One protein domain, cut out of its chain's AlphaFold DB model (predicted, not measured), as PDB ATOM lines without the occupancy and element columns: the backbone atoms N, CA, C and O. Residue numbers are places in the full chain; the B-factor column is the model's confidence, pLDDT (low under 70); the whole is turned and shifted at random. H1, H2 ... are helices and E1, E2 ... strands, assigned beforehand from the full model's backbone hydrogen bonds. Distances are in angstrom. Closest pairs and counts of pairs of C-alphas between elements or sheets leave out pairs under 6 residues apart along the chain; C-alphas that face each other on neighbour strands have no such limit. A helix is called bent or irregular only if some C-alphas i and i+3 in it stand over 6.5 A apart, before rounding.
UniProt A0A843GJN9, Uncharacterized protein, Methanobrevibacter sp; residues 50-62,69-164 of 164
ATOM      1  N   ASP A  50     -16.656   4.579 -34.607       94.19
ATOM      2  CA  ASP A  50     -17.201   4.533 -35.966       94.19
ATOM      3  C   ASP A  50     -17.313   3.102 -36.535       94.19
ATOM      4  O   ASP A  50     -17.294   2.890 -37.752       94.19
ATOM      5  N   LYS A  51     -17.399   2.086 -35.661       94.56
ATOM      6  CA  LYS A  51     -17.615   0.682 -36.040       94.56
ATOM      7  C   LYS A  51     -19.043   0.248 -35.753       94.56
ATOM      8  O   LYS A  51     -19.683   0.745 -34.826       94.56
ATOM      9  N   TYR A  52     -19.504  -0.724 -36.535       92.75
ATOM     10  CA  TYR A  52     -20.741  -1.448 -36.286       92.75
ATOM     11  C   TYR A  52     -20.410  -2.781 -35.622       92.75
ATOM     12  O   TYR A  52     -19.624  -3.577 -36.139       92.75
ATOM     13  N   LEU A  53     -20.996  -3.008 -34.454       92.00
ATOM     14  CA  LEU A  53     -20.816  -4.214 -33.662       92.00
ATOM     15  C   LEU A  53     -22.097  -5.030 -33.741       92.00
ATOM     16  O   LEU A  53     -23.169  -4.530 -33.401       92.00
ATOM     17  N   LEU A  54     -21.976  -6.276 -34.180       86.75
ATOM     18  CA  LEU A  54     -23.043  -7.254 -34.104       86.75
ATOM     19  C   LEU A  54     -22.978  -7.933 -32.739       86.75
ATOM     20  O   LEU A  54     -21.999  -8.610 -32.410       86.75
ATOM     21  N   ILE A  55     -24.027  -7.740 -31.955       85.38
ATOM     22  CA  ILE A  55     -24.187  -8.314 -30.626       85.38
ATOM     23  C   ILE A  55     -25.385  -9.255 -30.684       85.38
ATOM     24  O   ILE A  55     -26.497  -8.839 -31.017       85.38
ATOM     25  N   TYR A  56     -25.156 -10.527 -30.366       70.19
ATOM     26  CA  TYR A  56     -26.252 -11.466 -30.151       70.19
ATOM     27  C   TYR A  56     -26.695 -11.366 -28.696       70.19
ATOM     28  O   TYR A  56     -25.883 -11.543 -27.785       70.19
ATOM     29  N   GLY A  57     -27.986 -11.156 -28.469       58.84
ATOM     30  CA  GLY A  57     -28.609 -11.464 -27.194       58.84
ATOM     31  C   GLY A  57     -28.437 -12.958 -26.937       58.84
ATOM     32  O   GLY A  57     -29.086 -13.793 -27.556       58.84
ATOM     33  N   ARG A  58     -27.504 -13.334 -26.064       48.44
ATOM     34  CA  ARG A  58     -27.398 -14.711 -25.584       48.44
ATOM     35  C   ARG A  58     -27.201 -14.696 -24.086       48.44
ATOM     36  O   ARG A  58     -26.121 -14.391 -23.598       48.44
ATOM     37  N   THR A  59     -28.182 -15.211 -23.355       35.06
ATOM     38  CA  THR A  59     -27.811 -16.054 -22.218       35.06
ATOM     39  C   THR A  59     -27.502 -17.441 -22.773       35.06
ATOM     40  O   THR A  59     -28.376 -18.291 -22.897       35.06
ATOM     41  N   LEU A  60     -26.238 -17.689 -23.114       38.09
ATOM     42  CA  LEU A  60     -25.710 -19.053 -23.178       38.09
ATOM     43  C   LEU A  60     -24.578 -19.204 -22.169       38.09
ATOM     44  O   LEU A  60     -23.463 -19.594 -22.481       38.09
ATOM     45  N   THR A  61     -24.890 -18.858 -20.924       28.34
ATOM     46  CA  THR A  61     -24.370 -19.512 -19.721       28.34
ATOM     47  C   THR A  61     -25.264 -19.142 -18.539       28.34
ATOM     48  O   THR A  61     -25.775 -18.032 -18.430       28.34
ATOM     49  N   MET A  62     -25.550 -20.147 -17.719       31.64
ATOM     50  CA  MET A  62     -26.548 -20.144 -16.656       31.64
ATOM     51  C   MET A  62     -26.359 -19.024 -15.625       31.64
ATOM     52  O   MET A  62     -25.245 -18.781 -15.175       31.64
ATOM     53  N   GLU A  69     -37.853 -11.757 -21.449       45.72
ATOM     54  CA  GLU A  69     -38.463 -11.155 -22.634       45.72
ATOM     55  C   GLU A  69     -37.473 -10.918 -23.792       45.72
ATOM     56  O   GLU A  69     -37.891 -11.004 -24.933       45.72
ATOM     57  N   ASN A  70     -36.160 -10.777 -23.551       49.78
ATOM     58  CA  ASN A  70     -35.211 -10.303 -24.588       49.78
ATOM     59  C   ASN A  70     -34.118 -11.334 -24.953       49.78
ATOM     60  O   ASN A  70     -32.966 -10.997 -25.240       49.78
ATOM     61  N   LYS A  71     -34.422 -12.634 -24.839       51.66
ATOM     62  CA  LYS A  71     -33.426 -13.718 -24.985       51.66
ATOM     63  C   LYS A  71     -33.005 -14.007 -26.434       51.66
ATOM     64  O   LYS A  71     -32.042 -14.754 -26.609       51.66
ATOM     65  N   TYR A  72     -33.690 -13.451 -27.437       55.78
ATOM     66  CA  TYR A  72     -33.511 -13.813 -28.853       55.78
ATOM     67  C   TYR A  72     -33.154 -12.641 -29.765       55.78
ATOM     68  O   TYR A  72     -33.172 -12.793 -30.981       55.78
ATOM     69  N   ASP A  73     -32.773 -11.504 -29.193       69.12
ATOM     70  CA  ASP A  73     -32.596 -10.276 -29.954       69.12
ATOM     71  C   ASP A  73     -31.219 -10.167 -30.603       69.12
ATOM     72  O   ASP A  73     -30.188 -10.511 -30.020       69.12
ATOM     73  N   MET A  74     -31.182  -9.602 -31.803       77.44
ATOM     74  CA  MET A  74     -29.952  -9.153 -32.439       77.44
ATOM     75  C   MET A  74     -29.853  -7.634 -32.307       77.44
ATOM     76  O   MET A  74     -30.789  -6.901 -32.618       77.44
ATOM     77  N   LYS A  75     -28.691  -7.145 -31.871       85.44
ATOM     78  CA  LYS A  75     -28.401  -5.711 -31.782       85.44
ATOM     79  C   LYS A  75     -27.234  -5.364 -32.685       85.44
ATOM     80  O   LYS A  75     -26.167  -5.968 -32.600       85.44
ATOM     81  N   ILE A  76     -27.432  -4.356 -33.524       88.38
ATOM     82  CA  ILE A  76     -26.364  -3.736 -34.303       88.38
ATOM     83  C   ILE A  76     -26.063  -2.388 -33.658       88.38
ATOM     84  O   ILE A  76     -26.887  -1.477 -33.692       88.38
ATOM     85  N   VAL A  77     -24.875  -2.260 -33.074       90.81
ATOM     86  CA  VAL A  77     -24.449  -1.070 -32.333       90.81
ATOM     87  C   VAL A  77     -23.430  -0.298 -33.158       90.81
ATOM     88  O   VAL A  77     -22.314  -0.765 -33.370       90.81
ATOM     89  N   HIS A  78     -23.797   0.894 -33.613       94.75
ATOM     90  CA  HIS A  78     -22.873   1.844 -34.220       94.75
ATOM     91  C   HIS A  78     -22.302   2.764 -33.144       94.75
ATOM     92  O   HIS A  78     -23.010   3.626 -32.619       94.75
ATOM     93  N   VAL A  79     -21.028   2.575 -32.817       94.94
ATOM     94  CA  VAL A  79     -20.336   3.329 -31.766       94.94
ATOM     95  C   VAL A  79     -19.905   4.689 -32.308       94.94
ATOM     96  O   VAL A  79     -19.058   4.759 -33.192       94.94
ATOM     97  N   LEU A  80     -20.455   5.771 -31.758       94.44
ATOM     98  CA  LEU A  80     -20.117   7.143 -32.150       94.44
ATOM     99  C   LEU A  80     -18.918   7.682 -31.364       94.44
ATOM    100  O   LEU A  80     -18.046   8.345 -31.925       94.44
ATOM    101  N   ASP A  81     -18.864   7.395 -30.064       94.06
ATOM    102  CA  ASP A  81     -17.748   7.784 -29.200       94.06
ATOM    103  C   ASP A  81     -17.692   6.918 -27.937       94.06
ATOM    104  O   ASP A  81     -18.729   6.449 -27.467       94.06
ATOM    105  N   VAL A  82     -16.501   6.711 -27.368       93.69
ATOM    106  CA  VAL A  82     -16.319   5.942 -26.123       93.69
ATOM    107  C   VAL A  82     -16.037   6.876 -24.950       93.69
ATOM    108  O   VAL A  82     -15.058   7.620 -24.947       93.69
ATOM    109  N   ASN A  83     -16.869   6.770 -23.914       89.12
ATOM    110  CA  ASN A  83     -16.872   7.659 -22.753       89.12
ATOM    111  C   ASN A  83     -16.166   7.060 -21.527       89.12
ATOM    112  O   ASN A  83     -15.625   7.791 -20.697       89.12
ATOM    113  N   PHE A  84     -16.197   5.735 -21.364       88.88
ATOM    114  CA  PHE A  84     -15.665   5.077 -20.168       88.88
ATOM    115  C   PHE A  84     -15.301   3.612 -20.427       88.88
ATOM    116  O   PHE A  84     -15.885   2.961 -21.286       88.88
ATOM    117  N   VAL A  85     -14.359   3.085 -19.641       88.06
ATOM    118  CA  VAL A  85     -13.927   1.684 -19.684       88.06
ATOM    119  C   VAL A  85     -14.072   1.085 -18.291       88.06
ATOM    120  O   VAL A  85     -13.468   1.569 -17.331       88.06
ATOM    121  N   GLY A  86     -14.882   0.036 -18.189       84.25
ATOM    122  CA  GLY A  86     -15.029  -0.779 -16.994       84.25
ATOM    123  C   GLY A  86     -14.240  -2.082 -17.091       84.25
ATOM    124  O   GLY A  86     -13.532  -2.350 -18.060       84.25
ATOM    125  N   SER A  87     -14.363  -2.921 -16.063       81.94
ATOM    126  CA  SER A  87     -13.813  -4.274 -16.127       81.94
ATOM    127  C   SER A  87     -14.622  -5.076 -17.150       81.94
ATOM    128  O   SER A  87     -15.763  -5.413 -16.863       81.94
ATOM    129  N   GLU A  88     -14.031  -5.351 -18.317       84.38
ATOM    130  CA  GLU A  88     -14.585  -6.185 -19.409       84.38
ATOM    131  C   GLU A  88     -15.702  -5.544 -20.258       84.38
ATOM    132  O   GLU A  88     -16.263  -6.186 -21.146       84.38
ATOM    133  N   PHE A  89     -15.969  -4.250 -20.069       89.38
ATOM    134  CA  PHE A  89     -16.916  -3.493 -20.888       89.38
ATOM    135  C   PHE A  89     -16.424  -2.070 -21.153       89.38
ATOM    136  O   PHE A  89     -15.557  -1.549 -20.446       89.38
ATOM    137  N   PHE A  90     -17.010  -1.417 -22.151       92.25
ATOM    138  CA  PHE A  90     -16.872   0.021 -22.353       92.25
ATOM    139  C   PHE A  90     -18.248   0.663 -22.518       92.25
ATOM    140  O   PHE A  90     -19.174   0.039 -23.027       92.25
ATOM    141  N   ARG A  91     -18.375   1.912 -22.070       92.00
ATOM    142  CA  ARG A  91     -19.568   2.734 -22.264       92.00
ATOM    143  C   ARG A  91     -19.355   3.672 -23.432       92.00
ATOM    144  O   ARG A  91     -18.328   4.360 -23.482       92.00
ATOM    145  N   CYS A  92     -20.334   3.757 -24.316       92.12
ATOM    146  CA  CYS A  92     -20.288   4.606 -25.491       92.12
ATOM    147  C   CYS A  92     -21.589   5.377 -25.717       92.12
ATOM    148  O   CYS A  92     -22.650   5.027 -25.209       92.12
ATOM    149  N   HIS A  93     -21.471   6.434 -26.515       93.12
ATOM    150  CA  HIS A  93     -22.596   6.980 -27.259       93.12
ATOM    151  C   HIS A  93     -22.756   6.145 -28.525       93.12
ATOM    152  O   HIS A  93     -21.788   5.965 -29.275       93.12
ATOM    153  N   ALA A  94     -23.946   5.603 -28.752       91.62
ATOM    154  CA  ALA A  94     -24.190   4.696 -29.856       91.62
ATOM    155  C   ALA A  94     -25.570   4.873 -30.483       91.62
ATOM    156  O   ALA A  94     -26.523   5.335 -29.862       91.62
ATOM    157  N   LYS A  95     -25.664   4.443 -31.740       90.50
ATOM    158  CA  LYS A  95     -26.928   4.201 -32.431       90.50
ATOM    159  C   LYS A  95     -27.158   2.703 -32.475       90.50
ATOM    160  O   LYS A  95     -26.304   1.981 -32.988       90.50
ATOM    161  N   VAL A  96     -28.284   2.248 -31.955       87.75
ATOM    162  CA  VAL A  96     -28.614   0.831 -31.832       87.75
ATOM    163  C   VAL A  96     -29.774   0.526 -32.762       87.75
ATOM    164  O   VAL A  96     -30.819   1.171 -32.716       87.75
ATOM    165  N   ILE A  97     -29.569  -0.449 -33.641       85.38
ATOM    166  CA  ILE A  97     -30.648  -1.071 -34.401       85.38
ATOM    167  C   ILE A  97     -30.969  -2.370 -33.682       85.38
ATOM    168  O   ILE A  97     -30.101  -3.239 -33.548       85.38
ATOM    169  N   HIS A  98     -32.199  -2.473 -33.206       81.31
ATOM    170  CA  HIS A  98     -32.708  -3.656 -32.545       81.31
ATOM    171  C   HIS A  98     -33.487  -4.494 -33.548       81.31
ATOM    172  O   HIS A  98     -34.321  -3.965 -34.279       81.31
ATOM    173  N   ILE A  99     -33.181  -5.784 -33.606       76.81
ATOM    174  CA  ILE A  99     -33.894  -6.766 -34.411       76.81
ATOM    175  C   ILE A  99     -34.408  -7.818 -33.429       76.81
ATOM    176  O   ILE A  99     -33.651  -8.689 -32.994       76.81
ATOM    177  N   GLU A 100     -35.669  -7.671 -33.038       72.56
ATOM    178  CA  GLU A 100     -36.354  -8.521 -32.062       72.56
ATOM    179  C   GLU A 100     -37.052  -9.680 -32.774       72.56
ATOM    180  O   GLU A 100     -37.626  -9.498 -33.850       72.56
ATOM    181  N   TYR A 101     -36.998 -10.866 -32.168       65.50
ATOM    182  CA  TYR A 101     -37.670 -12.067 -32.665       65.50
ATOM    183  C   TYR A 101     -38.650 -12.581 -31.613       65.50
ATOM    184  O   TYR A 101     -38.294 -12.708 -30.442       65.50
ATOM    185  N   ASP A 102     -39.849 -12.981 -32.040       61.81
ATOM    186  CA  ASP A 102     -40.930 -13.374 -31.122       61.81
ATOM    187  C   ASP A 102     -40.580 -14.587 -30.229       61.81
ATOM    188  O   ASP A 102     -41.151 -14.754 -29.150       61.81
ATOM    189  N   ASN A 103     -39.691 -15.489 -30.677       58.50
ATOM    190  CA  ASN A 103     -39.228 -16.649 -29.900       58.50
ATOM    191  C   ASN A 103     -37.940 -17.298 -30.467       58.50
ATOM    192  O   ASN A 103     -37.524 -17.037 -31.595       58.50
ATOM    193  N   GLU A 104     -37.344 -18.226 -29.699       56.47
ATOM    194  CA  GLU A 104     -36.126 -18.975 -30.072       56.47
ATOM    195  C   GLU A 104     -36.243 -19.697 -31.411       56.47
ATOM    196  O   GLU A 104     -35.291 -19.743 -32.191       56.47
ATOM    197  N   MET A 105     -37.408 -20.299 -31.661       58.22
ATOM    198  CA  MET A 105     -37.634 -21.078 -32.870       58.22
ATOM    199  C   MET A 105     -37.656 -20.173 -34.093       58.22
ATOM    200  O   MET A 105     -37.213 -20.615 -35.145       58.22
ATOM    201  N   ASP A 106     -38.103 -18.928 -33.964       59.31
ATOM    202  CA  ASP A 106     -38.106 -17.956 -35.054       59.31
ATOM    203  C   ASP A 106     -36.711 -17.375 -35.304       59.31
ATOM    204  O   ASP A 106     -36.319 -17.257 -36.460       59.31
ATOM    205  N   MET A 107     -35.893 -17.168 -34.262       61.41
ATOM    206  CA  MET A 107     -34.469 -16.832 -34.429       61.41
ATOM    207  C   MET A 107     -33.689 -17.980 -35.098       61.41
ATOM    208  O   MET A 107     -32.947 -17.764 -36.058       61.41
ATOM    209  N   ILE A 108     -33.848 -19.223 -34.621       58.19
ATOM    210  CA  ILE A 108     -33.172 -20.397 -35.203       58.19
ATOM    211  C   ILE A 108     -33.635 -20.615 -36.638       58.19
ATOM    212  O   ILE A 108     -32.803 -20.870 -37.510       58.19
ATOM    213  N   LYS A 109     -34.944 -20.521 -36.896       56.19
ATOM    214  CA  LYS A 109     -35.460 -20.616 -38.256       56.19
ATOM    215  C   LYS A 109     -34.914 -19.486 -39.107       56.19
ATOM    216  O   LYS A 109     -34.415 -19.838 -40.151       56.19
ATOM    217  N   HIS A 110     -34.873 -18.225 -38.683       56.00
ATOM    218  CA  HIS A 110     -34.260 -17.143 -39.468       56.00
ATOM    219  C   HIS A 110     -32.790 -17.434 -39.827       56.00
ATOM    220  O   HIS A 110     -32.351 -17.211 -40.951       56.00
ATOM    221  N   LEU A 111     -32.028 -18.026 -38.902       53.88
ATOM    222  CA  LEU A 111     -30.643 -18.439 -39.152       53.88
ATOM    223  C   LEU A 111     -30.516 -19.673 -40.072       53.88
ATOM    224  O   LEU A 111     -29.412 -19.969 -40.533       53.88
ATOM    225  N   THR A 112     -31.598 -20.428 -40.315       47.72
ATOM    226  CA  THR A 112     -31.560 -21.737 -41.004       47.72
ATOM    227  C   THR A 112     -32.612 -21.947 -42.113       47.72
ATOM    228  O   THR A 112     -32.552 -22.964 -42.805       47.72
ATOM    229  N   SER A 113     -33.565 -21.029 -42.303       46.28
ATOM    230  CA  SER A 113     -34.754 -21.117 -43.171       46.28
ATOM    231  C   SER A 113     -35.485 -19.757 -43.319       46.28
ATOM    232  O   SER A 113     -35.330 -18.869 -42.492       46.28
ATOM    233  N   ASP A 114     -36.359 -19.610 -44.318       44.28
ATOM    234  CA  ASP A 114     -37.029 -18.331 -44.651       44.28
ATOM    235  C   ASP A 114     -38.261 -17.975 -43.770       44.28
ATOM    236  O   ASP A 114     -39.199 -17.338 -44.248       44.28
ATOM    237  N   PHE A 115     -38.334 -18.418 -42.507       39.16
ATOM    238  CA  PHE A 115     -39.527 -18.232 -41.654       39.16
ATOM    239  C   PHE A 115     -39.188 -17.717 -40.246       39.16
ATOM    240  O   PHE A 115     -38.371 -18.318 -39.560       39.16
ATOM    241  N   GLY A 116     -39.883 -16.678 -39.773       50.62
ATOM    242  CA  GLY A 116     -39.815 -16.161 -38.396       50.62
ATOM    243  C   GLY A 116     -40.396 -14.746 -38.303       50.62
ATOM    244  O   GLY A 116     -40.290 -14.000 -39.271       50.62
ATOM    245  N   CYS A 117     -41.036 -14.392 -37.182       50.69
ATOM    246  CA  CYS A 117     -41.468 -13.017 -36.912       50.69
ATOM    247  C   CYS A 117     -40.274 -12.164 -36.469       50.69
ATOM    248  O   CYS A 117     -39.540 -12.574 -35.568       50.69
ATOM    249  N   THR A 118     -40.127 -10.979 -37.064       64.75
ATOM    250  CA  THR A 118     -39.025 -10.051 -36.782       64.75
ATOM    251  C   THR A 118     -39.570  -8.634 -36.623       64.75
ATOM    252  O   THR A 118     -40.347  -8.192 -37.462       64.75
ATOM    253  N   THR A 119     -39.132  -7.887 -35.613       66.75
ATOM    254  CA  THR A 119     -39.403  -6.445 -35.469       66.75
ATOM    255  C   THR A 119     -38.089  -5.678 -35.562       66.75
ATOM    256  O   THR A 119     -37.066  -6.159 -35.086       66.75
ATOM    257  N   VAL A 120     -38.082  -4.510 -36.216       69.81
ATOM    258  CA  VAL A 120     -36.873  -3.680 -36.360       69.81
ATOM    259  C   VAL A 120     -37.101  -2.298 -35.769       69.81
ATOM    260  O   VAL A 120     -37.853  -1.505 -36.340       69.81
ATOM    261  N   ASP A 121     -36.370  -1.989 -34.701       81.12
ATOM    262  CA  ASP A 121     -36.397  -0.699 -34.016       81.12
ATOM    263  C   ASP A 121     -35.049   0.016 -34.092       81.12
ATOM    264  O   ASP A 121     -33.994  -0.574 -34.340       81.12
ATOM    265  N   TYR A 122     -35.091   1.328 -33.897       82.75
ATOM    266  CA  TYR A 122     -33.916   2.184 -33.922       82.75
ATOM    267  C   TYR A 122     -33.936   3.139 -32.736       82.75
ATOM    268  O   TYR A 122     -34.897   3.891 -32.557       82.75
ATOM    269  N   GLU A 123     -32.838   3.162 -31.990       87.06
ATOM    270  CA  GLU A 123     -32.630   4.079 -30.878       87.06
ATOM    271  C   GLU A 123     -31.215   4.669 -30.883       87.06
ATOM    272  O   GLU A 123     -30.279   4.149 -31.495       87.06
ATOM    273  N   GLU A 124     -31.060   5.807 -30.216       88.00
ATOM    274  CA  GLU A 124     -29.769   6.433 -29.947       88.00
ATOM    275  C   GLU A 124     -29.621   6.567 -28.432       88.00
ATOM    276  O   GLU A 124     -30.518   7.092 -27.773       88.00
ATOM    277  N   ASP A 125     -28.503   6.082 -27.893       84.25
ATOM    278  CA  ASP A 125     -28.233   6.041 -26.457       84.25
ATOM    279  C   ASP A 125     -26.855   6.649 -26.162       84.25
ATOM    280  O   ASP A 125     -25.829   6.220 -26.695       84.25
ATOM    281  N   GLU A 126     -26.829   7.675 -25.312       84.81
ATOM    282  CA  GLU A 126     -25.614   8.378 -24.883       84.81
ATOM    283  C   GLU A 126     -24.780   7.576 -23.864       84.81
ATOM    284  O   GLU A 126     -23.616   7.910 -23.609       84.81
ATOM    285  N   GLN A 127     -25.368   6.546 -23.246       88.31
ATOM    286  CA  GLN A 127     -24.773   5.759 -22.164       88.31
ATOM    287  C   GLN A 127     -24.933   4.248 -22.371       88.31
ATOM    288  O   GLN A 127     -25.166   3.511 -21.412       88.31
ATOM    289  N   TYR A 128     -24.721   3.785 -23.600       86.25
ATOM    290  CA  TYR A 128     -24.818   2.372 -23.940       86.25
ATOM    291  C   TYR A 128     -23.590   1.593 -23.450       86.25
ATOM    292  O   TYR A 128     -22.448   1.928 -23.780       86.25
ATOM    293  N   ASP A 129     -23.807   0.540 -22.663       89.06
ATOM    294  CA  ASP A 129     -22.742  -0.336 -22.171       89.06
ATOM    295  C   ASP A 129     -22.549  -1.527 -23.128       89.06
ATOM    296  O   ASP A 129     -23.462  -2.322 -23.342       89.06
ATOM    297  N   VAL A 130     -21.341  -1.675 -23.684       88.31
ATOM    298  CA  VAL A 130     -20.953  -2.802 -24.548       88.31
ATOM    299  C   VAL A 130     -20.011  -3.724 -23.787       88.31
ATOM    300  O   VAL A 130     -18.876  -3.344 -23.470       88.31
ATOM    301  N   ARG A 131     -20.447  -4.960 -23.533       89.00
ATOM    302  CA  ARG A 131     -19.556  -6.001 -23.017       89.00
ATOM    303  C   ARG A 131     -18.753  -6.623 -24.150       89.00
ATOM    304  O   ARG A 131     -19.282  -6.919 -25.217       89.00
ATOM    305  N   ILE A 132     -17.450  -6.787 -23.934       87.00
ATOM    306  CA  ILE A 132     -16.526  -7.211 -24.997       87.00
ATOM    307  C   ILE A 132     -16.757  -8.675 -25.398       87.00
ATOM    308  O   ILE A 132     -16.545  -9.031 -26.553       87.00
ATOM    309  N   ASP A 133     -17.182  -9.515 -24.457       84.81
ATOM    310  CA  ASP A 133     -17.486 -10.936 -24.653       84.81
ATOM    311  C   ASP A 133     -18.817 -11.194 -25.378       84.81
ATOM    312  O   ASP A 133     -19.006 -12.273 -25.936       84.81
ATOM    313  N   GLU A 134     -19.710 -10.204 -25.419       81.88
ATOM    314  CA  GLU A 134     -20.980 -10.261 -26.157       81.88
ATOM    315  C   GLU A 134     -20.828  -9.877 -27.640       81.88
ATOM    316  O   GLU A 134     -21.725 -10.133 -28.448       81.88
ATOM    317  N   ILE A 135     -19.694  -9.276 -28.022       86.62
ATOM    318  CA  ILE A 135     -19.425  -8.894 -29.412       86.62
ATOM    319  C   ILE A 135     -19.204 -10.161 -30.231       86.62
ATOM    320  O   ILE A 135     -18.172 -10.827 -30.122       86.62
ATOM    321  N   ALA A 136     -20.161 -10.462 -31.098       83.56
ATOM    322  CA  ALA A 136     -20.079 -11.613 -31.975       83.56
ATOM    323  C   ALA A 136     -19.199 -11.330 -33.189       83.56
ATOM    324  O   ALA A 136     -18.350 -12.144 -33.556       83.56
ATOM    325  N   GLU A 137     -19.396 -10.164 -33.804       86.12
ATOM    326  CA  GLU A 137     -18.685  -9.765 -35.012       86.12
ATOM    327  C   GLU A 137     -18.620  -8.237 -35.146       86.12
ATOM    328  O   GLU A 137     -19.505  -7.514 -34.694       86.12
ATOM    329  N   MET A 138     -17.563  -7.738 -35.787       91.12
ATOM    330  CA  MET A 138     -17.515  -6.369 -36.302       91.12
ATOM    331  C   MET A 138     -17.901  -6.398 -37.773       91.12
ATOM    332  O   MET A 138     -17.208  -7.022 -38.575       91.12
ATOM    333  N   ILE A 139     -18.985  -5.712 -38.115       89.56
ATOM    334  CA  ILE A 139     -19.540  -5.687 -39.467       89.56
ATOM    335  C   ILE A 139     -19.351  -4.304 -40.094       89.56
ATOM    336  O   ILE A 139     -19.109  -3.311 -39.404       89.56
ATOM    337  N   ASP A 140     -19.416  -4.235 -41.419       90.88
ATOM    338  CA  ASP A 140     -19.395  -2.969 -42.145       90.88
ATOM    339  C   ASP A 140     -20.813  -2.470 -42.449       90.88
ATOM    340  O   ASP A 140     -21.817  -3.140 -42.204       90.88
ATOM    341  N   LYS A 141     -20.893  -1.250 -42.983       90.00
ATOM    342  CA  LYS A 141     -22.170  -0.618 -43.307       90.00
ATOM    343  C   LYS A 141     -22.946  -1.375 -44.390       90.00
ATOM    344  O   LYS A 141     -24.166  -1.443 -44.301       90.00
ATOM    345  N   GLU A 142     -22.263  -1.931 -45.391       88.88
ATOM    346  CA  GLU A 142     -22.920  -2.686 -46.468       88.88
ATOM    347  C   GLU A 142     -23.633  -3.908 -45.887       88.88
ATOM    348  O   GLU A 142     -24.806  -4.145 -46.179       88.88
ATOM    349  N   LYS A 143     -22.969  -4.615 -44.967       83.81
ATOM    350  CA  LYS A 143     -23.548  -5.761 -44.281       83.81
ATOM    351  C   LYS A 143     -24.714  -5.382 -43.375       83.81
ATOM    352  O   LYS A 143     -25.700  -6.113 -43.311       83.81
ATOM    353  N   VAL A 144     -24.638  -4.235 -42.702       83.50
ATOM    354  CA  VAL A 144     -25.766  -3.695 -41.923       83.50
ATOM    355  C   VAL A 144     -26.967  -3.413 -42.824       83.50
ATOM    356  O   VAL A 144     -28.078  -3.835 -42.505       83.50
ATOM    357  N   ASP A 145     -26.753  -2.744 -43.959       82.38
ATOM    358  CA  ASP A 145     -27.822  -2.409 -44.905       82.38
ATOM    359  C   ASP A 145     -28.482  -3.680 -45.475       82.38
ATOM    360  O   ASP A 145     -29.709  -3.735 -45.596       82.38
ATOM    361  N   GLU A 146     -27.694  -4.724 -45.770       82.56
ATOM    362  CA  GLU A 146     -28.202  -6.048 -46.155       82.56
ATOM    363  C   GLU A 146     -29.092  -6.668 -45.070       82.56
ATOM    364  O   GLU A 146     -30.216  -7.073 -45.369       82.56
ATOM    365  N   LEU A 147     -28.613  -6.719 -43.820       79.88
ATOM    366  CA  LEU A 147     -29.338  -7.323 -42.695       79.88
ATOM    367  C   LEU A 147     -30.661  -6.600 -42.422       79.88
ATOM    368  O   LEU A 147     -31.708  -7.232 -42.289       79.88
ATOM    369  N   VAL A 148     -30.640  -5.266 -42.412       78.62
ATOM    370  CA  VAL A 148     -31.843  -4.451 -42.190       78.62
ATOM    371  C   VAL A 148     -32.829  -4.593 -43.348       78.62
ATOM    372  O   VAL A 148     -34.041  -4.649 -43.128       78.62
ATOM    373  N   LYS A 149     -32.341  -4.635 -44.594       80.12
ATOM    374  CA  LYS A 149     -33.202  -4.829 -45.766       80.12
ATOM    375  C   LYS A 149     -33.877  -6.196 -45.730       80.12
ATOM    376  O   LYS A 149     -35.076  -6.254 -45.998       80.12
ATOM    377  N   GLN A 150     -33.129  -7.246 -45.396       76.94
ATOM    378  CA  GLN A 150     -33.660  -8.598 -45.269       76.94
ATOM    379  C   GLN A 150     -34.769  -8.641 -44.213       76.94
ATOM    380  O   GLN A 150     -35.902  -8.979 -44.542       76.94
ATOM    381  N   ALA A 151     -34.495  -8.144 -43.002       70.44
ATOM    382  CA  ALA A 151     -35.479  -8.109 -41.920       70.44
ATOM    383  C   ALA A 151     -36.776  -7.369 -42.310       70.44
ATOM    384  O   ALA A 151     -37.878  -7.828 -42.019       70.44
ATOM    385  N   LYS A 152     -36.673  -6.245 -43.035       70.56
ATOM    386  CA  LYS A 152     -37.848  -5.506 -43.537       70.56
ATOM    387  C   LYS A 152     -38.636  -6.259 -44.607       70.56
ATOM    388  O   LYS A 152     -39.856  -6.127 -44.665       70.56
ATOM    389  N   GLN A 153     -37.956  -6.978 -45.501       71.62
ATOM    390  CA  GLN A 153     -38.628  -7.792 -46.516       71.62
ATOM    391  C   GLN A 153     -39.409  -8.931 -45.867       71.62
ATOM    392  O   GLN A 153     -40.546  -9.181 -46.262       71.62
ATOM    393  N   ASP A 154     -38.832  -9.547 -44.842       66.12
ATOM    394  CA  ASP A 154     -39.465 -10.637 -44.107       66.12
ATOM    395  C   ASP A 154     -40.742 -10.153 -43.406       66.12
ATOM    396  O   ASP A 154     -41.795 -10.761 -43.588       66.12
ATOM    397  N   ILE A 155     -40.701  -8.985 -42.746       67.12
ATOM    398  CA  ILE A 155     -41.891  -8.334 -42.164       67.12
ATOM    399  C   ILE A 155     -43.011  -8.167 -43.201       67.12
ATOM    400  O   ILE A 155     -44.159  -8.530 -42.943       67.12
ATOM    401  N   ASN A 156     -42.694  -7.637 -44.386       67.62
ATOM    402  CA  ASN A 156     -43.700  -7.403 -45.427       67.62
ATOM    403  C   ASN A 156     -44.305  -8.712 -45.952       67.62
ATOM    404  O   ASN A 156     -45.519  -8.805 -46.103       67.62
ATOM    405  N   ASN A 157     -43.478  -9.737 -46.171       68.06
ATOM    406  CA  ASN A 157     -43.952 -11.046 -46.624       68.06
ATOM    407  C   ASN A 157     -44.919 -11.690 -45.619       68.06
ATOM    408  O   ASN A 157     -45.806 -12.441 -46.020       68.06
ATOM    409  N   MET A 158     -44.758 -11.417 -44.323       61.59
ATOM    410  CA  MET A 158     -45.672 -11.906 -43.290       61.59
ATOM    411  C   MET A 158     -46.998 -11.151 -43.283       61.59
ATOM    412  O   MET A 158     -48.045 -11.786 -43.177       61.59
ATOM    413  N   LEU A 159     -46.965  -9.824 -43.440       61.44
ATOM    414  CA  LEU A 159     -48.181  -9.014 -43.558       61.44
ATOM    415  C   LEU A 159     -49.021  -9.446 -44.771       61.44
ATOM    416  O   LEU A 159     -50.224  -9.656 -44.631       61.44
ATOM    417  N   ASP A 160     -48.379  -9.704 -45.914       62.84
ATOM    418  CA  ASP A 160     -49.049 -10.176 -47.135       62.84
ATOM    419  C   ASP A 160     -49.677 -11.579 -46.978       62.84
ATOM    420  O   ASP A 160     -50.642 -11.913 -47.663       62.84
ATOM    421  N   GLN A 161     -49.159 -12.421 -46.075       56.47
ATOM    422  CA  GLN A 161     -49.740 -13.741 -45.777       56.47
ATOM    423  C   GLN A 161     -50.983 -13.665 -44.878       56.47
ATOM    424  O   GLN A 161     -51.698 -14.661 -44.750       56.47
ATOM    425  N   TRP A 162     -51.224 -12.522 -44.228       52.47
ATOM    426  CA  TRP A 162     -52.322 -12.323 -43.277       52.47
ATOM    427  C   TRP A 162     -53.506 -11.553 -43.883       52.47
ATOM    428  O   TRP A 162     -54.585 -11.545 -43.285       52.47
ATOM    429  N   ASP A 163     -53.347 -10.984 -45.082       40.66
ATOM    430  CA  ASP A 163     -54.447 -10.422 -45.870       40.66
ATOM    431  C   ASP A 163     -55.251 -11.546 -46.565       40.66
ATOM    432  O   ASP A 163     -54.867 -12.080 -47.609       40.66
ATOM    433  N   ILE A 164     -56.383 -11.912 -45.941       46.50
ATOM    434  CA  ILE A 164     -57.494 -12.712 -46.508       46.50
ATOM    435  C   ILE A 164     -58.388 -11.828 -47.382       46.50
ATOM    436  O   ILE A 164     -58.801 -10.750 -46.898       46.50
TER     437      ILE A 164
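Overview. This is residues 50 to 62 and 69 to 164 of the 164 residues of an uncharacterized protein of Methanobrevibacter sp (UniProt A0A843GJN9). A twisted sheet of five strands, its three long strands E2, E3 and E4 sharply bent so that one end of the sheet folds over, has the long helix H2 across one face, running along the strands. Residues 159 to 164, of which 159 to 162 belong to H2, stand free and stick out beyond the sheet, while the short helix H1 sits near the end of E3 that lies away from the link between E2 and E3. The printed part has 109 residues, with two named helices and five named strands that follow each other along the chain as E1, E2, E3, H1, E4, E5, H2; the sheet runs E4, E3, E2, E1, E5, antiparallel throughout, and the class is mixed, helices and strands. The whole is compact, with a radius of gyration of the C-alphas of 15.0 A, and elongated, spanning 52 by 32 by 20 A.

Along the chain. In the sheet, E4 is residues 118 to 131, 24.2 A from first to last C-alpha; E3, residues 89 to 101, 25.4 A; E2, residues 74 to 85, 23.2 A. E1 is residues 52 to 56, beginning at C-alpha 52 (-20.741, -1.448, -36.286), and E5 is residues 135 to 139. H2, residues 141 to 162, is 32.3 A long and ends at C-alpha 162 (-52.322, -12.323, -43.277). H1 is residues 104 to 112.

Arrangement. E4 and E5 are the edge strands of the sheet. E4 and E3 are antiparallel at 168 degrees, with N 96 and O 123 at 2.8 A. E2 and E3 form a hairpin, with N 78 and O 95 at 2.8 A. E2 and E1 have N 53 and O 77 at 2.8 A; E1 and E5 have N 54 and O 137 at 2.8 A. E2 bends by 97 degrees at residue 82, E3 by 103 degrees at 92 and E4 by 114 degrees at 126. E4 and E5 meet only through their link. H2 is on the sheet at a height over the sheet of 9.7 A, over E4 and E3 and, only just, with 3 C-alphas, over E2. On the local plane its line and that of E3 stand at 11 degrees, along the strands. Its closest C-alphas to E4 are those of Thr 118 and Ile 155, 6.3 A apart. H1 only grazes the sheet, with residues 106 to 110; H1 and H2 are apart. In H1 and H2 every O i to N i+4 pair is within hydrogen-bond range.

Size, cuts and confidence. The two farthest C-alphas, those of Ser 87 and Ile 164, are 53.9 A apart. Residues 63 to 68 are not printed, and C-alphas 62 and 69 are 16.1 A apart across the cut. The links printed whole are tight. The mean pLDDT of the printed part is 73.9; residues 57 to 62, 69 to 73, 101 to 120 and 154 to 164 are under 70.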